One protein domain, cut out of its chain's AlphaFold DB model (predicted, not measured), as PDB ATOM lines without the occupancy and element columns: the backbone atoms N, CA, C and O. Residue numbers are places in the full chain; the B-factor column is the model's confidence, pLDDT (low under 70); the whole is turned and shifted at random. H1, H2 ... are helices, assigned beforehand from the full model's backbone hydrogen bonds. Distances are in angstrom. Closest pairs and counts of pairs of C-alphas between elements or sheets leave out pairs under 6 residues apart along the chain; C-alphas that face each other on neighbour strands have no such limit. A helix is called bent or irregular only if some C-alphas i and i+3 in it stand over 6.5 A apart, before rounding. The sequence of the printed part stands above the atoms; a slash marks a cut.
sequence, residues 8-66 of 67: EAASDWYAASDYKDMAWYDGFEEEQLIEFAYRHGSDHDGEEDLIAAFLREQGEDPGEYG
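What this domain is: This is residues 8 to 66 of the 67 residues of an uncharacterized protein of Halomonadaceae bacterium T82-2 (UniProt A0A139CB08). Three helices, H1, H3 and H4, make a rough C: H3 stands between H1 and H4, which stay apart, and it packs on both at steep angles. The two short helices follow the arms of the C, H2 just after H1 on one arm, only just apart from H3, and H5 just after H4 on the other, where it packs on H4 and stays apart from H3. The printed part has 59 residues with five named helices, in the order H1, H2, H3, H4, H5, and no named strand; its class is all helix. It is compact, with a radius of gyration of the C-alphas of 10.6 A, and spans 27 by 21 by 17 A.

Where its parts are: H1, residues 8 to 16, begins at C-alpha 8 (2.994, -4.105, 21.488) and is 12.1 A long. H2 is residues 18 to 21. H3, residues 30 to 43, is 19.8 A long and irregular: C-alphas 39 and 42 are 7.7 A apart. H4, residues 47 to 58, is 16.7 A long. H5, residues 62 to 65, ends at C-alpha 65 (23.753, -18.754, 22.531).

How they stand to each other: H1 touches H3, which meets it with residues 34 to 38 alone; the closest C-alphas are those of Ala 10 and Tyr 38, 5.6 A. They run opposite ways at a steep tilt of 68 degrees, only just short of about perpendicular. H1 and H2 are close but not clearly touching, with C-alphas of Tyr 14 and Lys 20 closest at 6.4 A. H2 and H3 are only just apart, at 8.1 A. H4 touches H3 with residues 50 to 54 alone, closest at the C-alphas of Gly 41 and Leu 50, 6.4 A, opposite ways at a steep tilt of 61 degrees. H4 touches H5 with residues 51 to 56 alone; the C-alphas of Ala 52 and Pro 62, the closest, are 5.1 A apart. Every O i to N i+4 pair is within hydrogen-bond range in H1 and H4, 8 of 10 in H3; H2 and H5 are too short for such a pair.

The domain as a whole: The two C-alphas farthest apart are those of Glu 8 and Glu 64, 28.7 A. The printed part has no cut and no long link; the link from H2 to H3 is short, the others tight. Mean pLDDT of the printed part is 91.2, and no printed residue is under 70.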
ATOM      1  N   GLU A   8       2.498  -5.023  20.452       93.44
ATOM      2  CA  GLU A   8       2.994  -4.105  21.488       93.44
ATOM      3  C   GLU A   8       3.464  -4.877  22.729       93.44
ATOM      4  O   GLU A   8       4.557  -4.625  23.218       93.44
ATOM      5  N   ALA A   9       2.722  -5.902  23.160       91.75
ATOM      6  CA  ALA A   9       3.134  -6.751  24.278       91.75
ATOM      7  C   ALA A   9       4.409  -7.563  23.981       91.75
ATOM      8  O   ALA A   9       5.249  -7.710  24.866       91.75
ATOM      9  N   ALA A  10       4.575  -8.071  22.754       91.50
ATOM     10  CA  ALA A  10       5.805  -8.752  22.337       91.50
ATOM     11  C   ALA A  10       6.994  -7.776  22.248       91.50
ATOM     12  O   ALA A  10       8.106  -8.106  22.650       91.50
ATOM     13  N   SER A  11       6.751  -6.555  21.770       94.06
ATOM     14  CA  SER A  11       7.754  -5.490  21.712       94.06
ATOM     15  C   SER A  11       8.210  -5.068  23.110       94.06
ATOM     16  O   SER A  11       9.409  -4.991  23.375       94.06
ATOM     17  N   ASP A  12       7.267  -4.822  24.020       93.81
ATOM     18  CA  ASP A  12       7.554  -4.465  25.411       93.81
ATOM     19  C   ASP A  12       8.314  -5.584  26.128       93.81
ATOM     20  O   ASP A  12       9.250  -5.321  26.885       93.81
ATOM     21  N   TRP A  13       7.938  -6.837  25.861       92.81
ATOM     22  CA  TRP A  13       8.654  -8.003  26.358       92.81
ATOM     23  C   TRP A  13      10.106  -8.021  25.889       92.81
ATOM     24  O   TRP A  13      10.999  -8.092  26.731       92.81
ATOM     25  N   TYR A  14      10.363  -7.897  24.584       92.94
ATOM     26  CA  TYR A  14      11.729  -7.902  24.060       92.94
ATOM     27  C   TYR A  14      12.571  -6.786  24.695       92.94
ATOM     28  O   TYR A  14      13.665  -7.044  25.201       92.94
ATOM     29  N   ALA A  15      12.023  -5.569  24.783       93.00
ATOM     30  CA  ALA A  15      12.691  -4.423  25.402       93.00
ATOM     31  C   ALA A  15      12.991  -4.612  26.907       93.00
ATOM     32  O   ALA A  15      13.939  -4.015  27.443       93.00
ATOM     33  N   ALA A  16      12.191  -5.422  27.603       92.81
ATOM     34  CA  ALA A  16      12.386  -5.777  29.007       92.81
ATOM     35  C   ALA A  16      13.248  -7.035  29.215       92.81
ATOM     36  O   ALA A  16      13.745  -7.233  30.322       92.81
ATOM     37  N   SER A  17      13.419  -7.858  28.181       90.62
ATOM     38  CA  SER A  17      14.132  -9.134  28.241       90.62
ATOM     39  C   SER A  17      15.654  -8.971  28.236       90.62
ATOM     40  O   SER A  17      16.189  -7.963  27.765       90.62
ATOM     41  N   ASP A  18      16.356 -10.010  28.693       90.62
ATOM     42  CA  ASP A  18      17.819 -10.098  28.591       90.62
ATOM     43  C   ASP A  18      18.289 -10.320  27.137       90.62
ATOM     44  O   ASP A  18      19.452 -10.089  26.805       90.62
ATOM     45  N   TYR A  19      17.381 -10.704  26.231       90.38
ATOM     46  CA  TYR A  19      17.691 -10.990  24.829       90.38
ATOM     47  C   TYR A  19      18.028  -9.741  24.007       90.38
ATOM     48  O   TYR A  19      18.680  -9.849  22.970       90.38
ATOM     49  N   LYS A  20      17.658  -8.541  24.468       90.94
ATOM     50  CA  LYS A  20      18.058  -7.285  23.807       90.94
ATOM     51  C   LYS A  20      19.562  -7.011  23.893       90.94
ATOM     52  O   LYS A  20      20.109  -6.310  23.049       90.94
ATOM     53  N   ASP A  21      20.201  -7.532  24.938       90.00
ATOM     54  CA  ASP A  21      21.625  -7.357  25.219       90.00
ATOM     55  C   ASP A  21      22.436  -8.585  24.754       90.00
ATOM     56  O   ASP A  21      23.660  -8.629  24.913       90.00
ATOM     57  N   MET A  22      21.767  -9.586  24.166       89.69
ATOM     58  CA  MET A  22      22.399 -10.776  23.608       89.69
ATOM     59  C   MET A  22      23.216 -10.420  22.360       89.69
ATOM     60  O   MET A  22      22.816  -9.613  21.521       89.69
ATOM     61  N   ALA A  23      24.386 -11.045  22.230       90.31
ATOM     62  CA  ALA A  23      25.215 -10.922  21.038       90.31
ATOM     63  C   ALA A  23      24.664 -11.828  19.928       90.31
ATOM     64  O   ALA A  23      25.078 -12.977  19.803       90.31
ATOM     65  N   TRP A  24      23.707 -11.309  19.165       92.75
ATOM     66  CA  TRP A  24      23.100 -11.994  18.026       92.75
ATOM     67  C   TRP A  24      24.057 -12.170  16.837       92.75
ATOM     68  O   TRP A  24      25.095 -11.509  16.750       92.75
ATOM     69  N   TYR A  25      23.676 -13.038  15.899       90.56
ATOM     70  CA  TYR A  25      24.356 -13.216  14.618       90.56
ATOM     71  C   TYR A  25      24.371 -11.934  13.772       90.56
ATOM     72  O   TYR A  25      23.545 -11.027  13.920       90.56
ATOM     73  N   ASP A  26      25.315 -11.879  12.829       90.94
ATOM     74  CA  ASP A  26      25.419 -10.772  11.882       90.94
ATOM     75  C   ASP A  26      24.147 -10.659  11.028       90.94
ATOM     76  O   ASP A  26      23.790 -11.572  10.285       90.94
ATOM     77  N   GLY A  27      23.493  -9.497  11.092       91.06
ATOM     78  CA  GLY A  27      22.260  -9.226  10.348       91.06
ATOM     79  C   GLY A  27      20.970  -9.535  11.108       91.06
ATOM     80  O   GLY A  27      19.905  -9.482  10.500       91.06
ATOM     81  N   PHE A  28      21.046  -9.823  12.409       94.44
ATOM     82  CA  PHE A  28      19.869  -9.896  13.270       94.44
ATOM     83  C   PHE A  28      19.052  -8.594  13.245       94.44
ATOM     84  O   PHE A  28      19.591  -7.495  13.404       94.44
ATOM     85  N   GLU A  29      17.736  -8.739  13.089       94.06
ATOM     86  CA  GLU A  29      16.765  -7.649  13.140       94.06
ATOM     87  C   GLU A  29      15.764  -7.901  14.275       94.06
ATOM     88  O   GLU A  29      15.015  -8.878  14.256       94.06
ATOM     89  N   GLU A  30      15.710  -6.981  15.242       93.56
ATOM     90  CA  GLU A  30      14.785  -7.028  16.388       93.56
ATOM     91  C   GLU A  30      13.325  -7.243  15.958       93.56
ATOM     92  O   GLU A  30      12.606  -8.047  16.552       93.56
ATOM     93  N   GLU A  31      12.892  -6.558  14.897       94.31
ATOM     94  CA  GLU A  31      11.518  -6.635  14.391       94.31
ATOM     95  C   GLU A  31      11.137  -8.060  13.966       94.31
ATOM     96  O   GLU A  31       9.986  -8.461  14.140       94.31
ATOM     97  N   GLN A  32      12.093  -8.854  13.468       94.25
ATOM     98  CA  GLN A  32      11.846 -10.247  13.091       94.25
ATOM     99  C   GLN A  32      11.585 -11.115  14.321       94.25
ATOM    100  O   GLN A  32      10.663 -11.931  14.308       94.25
ATOM    101  N   LEU A  33      12.346 -10.912  15.400       94.38
ATOM    102  CA  LEU A  33      12.131 -11.631  16.650       94.38
ATOM    103  C   LEU A  33      10.810 -11.225  17.307       94.38
ATOM    104  O   LEU A  33      10.060 -12.093  17.745       94.38
ATOM    105  N   ILE A  34      10.487  -9.931  17.351       94.31
ATOM    106  CA  ILE A  34       9.215  -9.453  17.913       94.31
ATOM    107  C   ILE A  34       8.033 -10.002  17.103       94.31
ATOM    108  O   ILE A  34       7.051 -10.473  17.680       94.31
ATOM    109  N   GLU A  35       8.121  -9.987  15.770       93.75
ATOM    110  CA  GLU A  35       7.093 -10.568  14.908       93.75
ATOM    111  C   GLU A  35       6.955 -12.081  15.126       93.75
ATOM    112  O   GLU A  35       5.830 -12.586  15.226       93.75
ATOM    113  N   PHE A  36       8.074 -12.799  15.244       93.50
ATOM    114  CA  PHE A  36       8.087 -14.228  15.535       93.50
ATOM    115  C   PHE A  36       7.450 -14.520  16.897       93.50
ATOM    116  O   PHE A  36       6.537 -15.340  16.989       93.50
ATOM    117  N   ALA A  37       7.849 -13.787  17.936       92.00
ATOM    118  CA  ALA A  37       7.302 -13.878  19.283       92.00
ATOM    119  C   ALA A  37       5.788 -13.642  19.294       92.00
ATOM    120  O   ALA A  37       5.034 -14.439  19.849       92.00
ATOM    121  N   TYR A  38       5.319 -12.602  18.609       91.25
ATOM    122  CA  TYR A  38       3.896 -12.307  18.481       91.25
ATOM    123  C   TYR A  38       3.112 -13.428  17.772       91.25
ATOM    124  O   TYR A  38       2.005 -13.764  18.194       91.25
ATOM    125  N   ARG A  39       3.660 -14.019  16.704       90.00
ATOM    126  CA  ARG A  39       2.970 -15.062  15.924       90.00
ATOM    127  C   ARG A  39       3.007 -16.437  16.581       90.00
ATOM    128  O   ARG A  39       2.015 -17.158  16.506       90.00
ATOM    129  N   HIS A  40       4.128 -16.784  17.205       89.00
ATOM    130  CA  HIS A  40       4.436 -18.145  17.641       89.00
ATOM    131  C   HIS A  40       4.574 -18.291  19.153       89.00
ATOM    132  O   HIS A  40       4.572 -19.410  19.641       89.00
ATOM    133  N   GLY A  41       4.599 -17.201  19.929       82.69
ATOM    134  CA  GLY A  41       4.805 -17.254  21.381       82.69
ATOM    135  C   GLY A  41       3.878 -18.208  22.120       82.69
ATOM    136  O   GLY A  41       4.301 -18.884  23.047       82.69
ATOM    137  N   SER A  42       2.632 -18.323  21.666       81.44
ATOM    138  CA  SER A  42       1.623 -19.265  22.177       81.44
ATOM    139  C   SER A  42       2.011 -20.741  22.130       81.44
ATOM    140  O   SER A  42       1.428 -21.530  22.871       81.44
ATOM    141  N   ASP A  43       2.882 -21.103  21.192       84.88
ATOM    142  CA  ASP A  43       3.219 -22.484  20.851       84.88
ATOM    143  C   ASP A  43       4.448 -22.982  21.628       84.88
ATOM    144  O   ASP A  43       4.796 -24.158  21.531       84.88
ATOM    145  N   HIS A  44       5.075 -22.102  22.414       84.88
ATOM    146  CA  HIS A  44       6.296 -22.367  23.163       84.88
ATOM    147  C   HIS A  44       6.037 -22.336  24.673       84.88
ATOM    148  O   HIS A  44       5.304 -21.489  25.186       84.88
ATOM    149  N   ASP A  45       6.658 -23.267  25.401       81.50
ATOM    150  CA  ASP A  45       6.475 -23.432  26.853       81.50
ATOM    151  C   ASP A  45       7.194 -22.346  27.683       81.50
ATOM    152  O   ASP A  45       6.988 -22.238  28.896       81.50
ATOM    153  N   GLY A  46       8.028 -21.520  27.043       85.88
ATOM    154  CA  GLY A  46       8.758 -20.428  27.676       85.88
ATOM    155  C   GLY A  46       9.616 -19.635  26.694       85.88
ATOM    156  O   GLY A  46       9.701 -19.951  25.508       85.88
ATOM    157  N   GLU A  47      10.267 -18.596  27.212       89.06
ATOM    158  CA  GLU A  47      11.094 -17.681  26.419       89.06
ATOM    159  C   GLU A  47      12.305 -18.383  25.793       89.06
ATOM    160  O   GLU A  47      12.590 -18.170  24.622       89.06
ATOM    161  N   GLU A  48      12.981 -19.267  26.531       91.06
ATOM    162  CA  GLU A  48      14.155 -19.992  26.020       91.06
ATOM    163  C   GLU A  48      13.797 -20.888  24.823       91.06
ATOM    164  O   GLU A  48      14.512 -20.903  23.821       91.06
ATOM    165  N   ASP A  49      12.658 -21.587  24.884       92.19
ATOM    166  CA  ASP A  49      12.178 -22.432  23.783       92.19
ATOM    167  C   ASP A  49      11.770 -21.595  22.560       92.19
ATOM    168  O   ASP A  49      12.089 -21.958  21.425       92.19
ATOM    169  N   LEU A  50      11.152 -20.431  22.793       93.12
ATOM    170  CA  LEU A  50      10.833 -19.463  21.747       93.12
ATOM    171  C   LEU A  50      12.096 -18.970  21.029       93.12
ATOM    172  O   LEU A  50      12.150 -18.985  19.798       93.12
ATOM    173  N   ILE A  51      13.117 -18.550  21.780       93.75
ATOM    174  CA  ILE A  51      14.365 -18.054  21.189       93.75
ATOM    175  C   ILE A  51      15.106 -19.175  20.464       93.75
ATOM    176  O   ILE A  51      15.584 -18.976  19.348       93.75
ATOM    177  N   ALA A  52      15.157 -20.375  21.043       94.25
ATOM    178  CA  ALA A  52      15.766 -21.521  20.386       94.25
ATOM    179  C   ALA A  52      15.039 -21.890  19.081       94.25
ATOM    180  O   ALA A  52      15.678 -22.307  18.113       94.25
ATOM    181  N   ALA A  53      13.713 -21.748  19.021       94.50
ATOM    182  CA  ALA A  53      12.947 -21.945  17.794       94.50
ATOM    183  C   ALA A  53      13.227 -20.852  16.753       94.50
ATOM    184  O   ALA A  53      13.475 -21.185  15.594       94.50
ATOM    185  N   PHE A  54      13.266 -19.584  17.172       94.75
ATOM    186  CA  PHE A  54      13.618 -18.460  16.306       94.75
ATOM    187  C   PHE A  54      15.007 -18.647  15.683       94.75
ATOM    188  O   PHE A  54      15.140 -18.617  14.464       94.75
ATOM    189  N   LEU A  55      16.030 -18.939  16.492       94.38
ATOM    190  CA  LEU A  55      17.397 -19.179  16.015       94.38
ATOM    191  C   LEU A  55      17.447 -20.304  14.972       94.38
ATOM    192  O   LEU A  55      18.018 -20.130  13.897       94.38
ATOM    193  N   ARG A  56      16.759 -21.425  15.225       94.00
ATOM    194  CA  ARG A  56      16.677 -22.531  14.256       94.00
ATOM    195  C   ARG A  56      16.006 -22.126  12.944       94.00
ATOM    196  O   ARG A  56      16.405 -22.629  11.897       94.00
ATOM    197  N   GLU A  57      15.006 -21.244  12.978       93.44
ATOM    198  CA  GLU A  57      14.350 -20.726  11.767       93.44
ATOM    199  C   GLU A  57      15.298 -19.854  10.931       93.44
ATOM    200  O   GLU A  57      15.267 -19.910   9.702       93.44
ATOM    201  N   GLN A  58      16.195 -19.124  11.593       91.94
ATOM    202  CA  GLN A  58      17.230 -18.306  10.953       91.94
ATOM    203  C   GLN A  58      18.440 -19.135  10.478       91.94
ATOM    204  O   GLN A  58      19.294 -18.630   9.752       91.94
ATOM    205  N   GLY A  59      18.483 -20.429  10.820       93.12
ATOM    206  CA  GLY A  59      19.582 -21.340  10.488       93.12
ATOM    207  C   GLY A  59      20.730 -21.335  11.500       93.12
ATOM    208  O   GLY A  59      21.771 -21.929  11.229       93.12
ATOM    209  N   GLU A  60      20.522 -20.703  12.651       93.62
ATOM    210  CA  GLU A  60      21.474 -20.601  13.752       93.62
ATOM    211  C   GLU A  60      21.330 -21.775  14.733       93.62
ATOM    212  O   GLU A  60      20.262 -22.390  14.854       93.62
ATOM    213  N   ASP A  61      22.405 -22.084  15.461       92.69
ATOM    214  CA  ASP A  61      22.408 -23.116  16.501       92.69
ATOM    215  C   ASP A  61      22.180 -22.487  17.890       92.69
ATOM    216  O   ASP A  61      23.036 -21.741  18.366       92.69
ATOM    217  N   PRO A  62      21.064 -22.790  18.588       91.06
ATOM    218  CA  PRO A  62      20.778 -22.228  19.913       91.06
ATOM    219  C   PRO A  62      21.851 -22.507  20.973       91.06
ATOM    220  O   PRO A  62      22.031 -21.709  21.893       91.06
ATOM    221  N   GLY A  63      22.605 -23.600  20.827       90.50
ATOM    222  CA  GLY A  63      23.674 -23.964  21.748       90.50
ATOM    223  C   GLY A  63      24.848 -22.982  21.725       90.50
ATOM    224  O   GLY A  63      25.537 -22.844  22.736       90.50
ATOM    225  N   GLU A  64      25.053 -22.244  20.628       90.12
ATOM    226  CA  GLU A  64      26.047 -21.159  20.562       90.12
ATOM    227  C   GLU A  64      25.635 -19.929  21.391       90.12
ATOM    228  O   GLU A  64      26.488 -19.129  21.778       90.12
ATOM    229  N   TYR A  65      24.351 -19.836  21.747       87.62
ATOM    230  CA  TYR A  65      23.753 -18.754  22.531       87.62
ATOM    231  C   TYR A  65      23.470 -19.158  23.988       87.62
ATOM    232  O   TYR A  65      22.964 -18.352  24.767       87.62
ATOM    233  N   GLY A  66      23.843 -20.382  24.382       83.88
ATOM    234  CA  GLY A  66      23.671 -20.890  25.746       83.88
ATOM    235  C   GLY A  66      22.258 -21.380  26.073       83.88
ATOM    236  O   GLY A  66      21.915 -21.417  27.255       83.88
TER     237      GLY A  66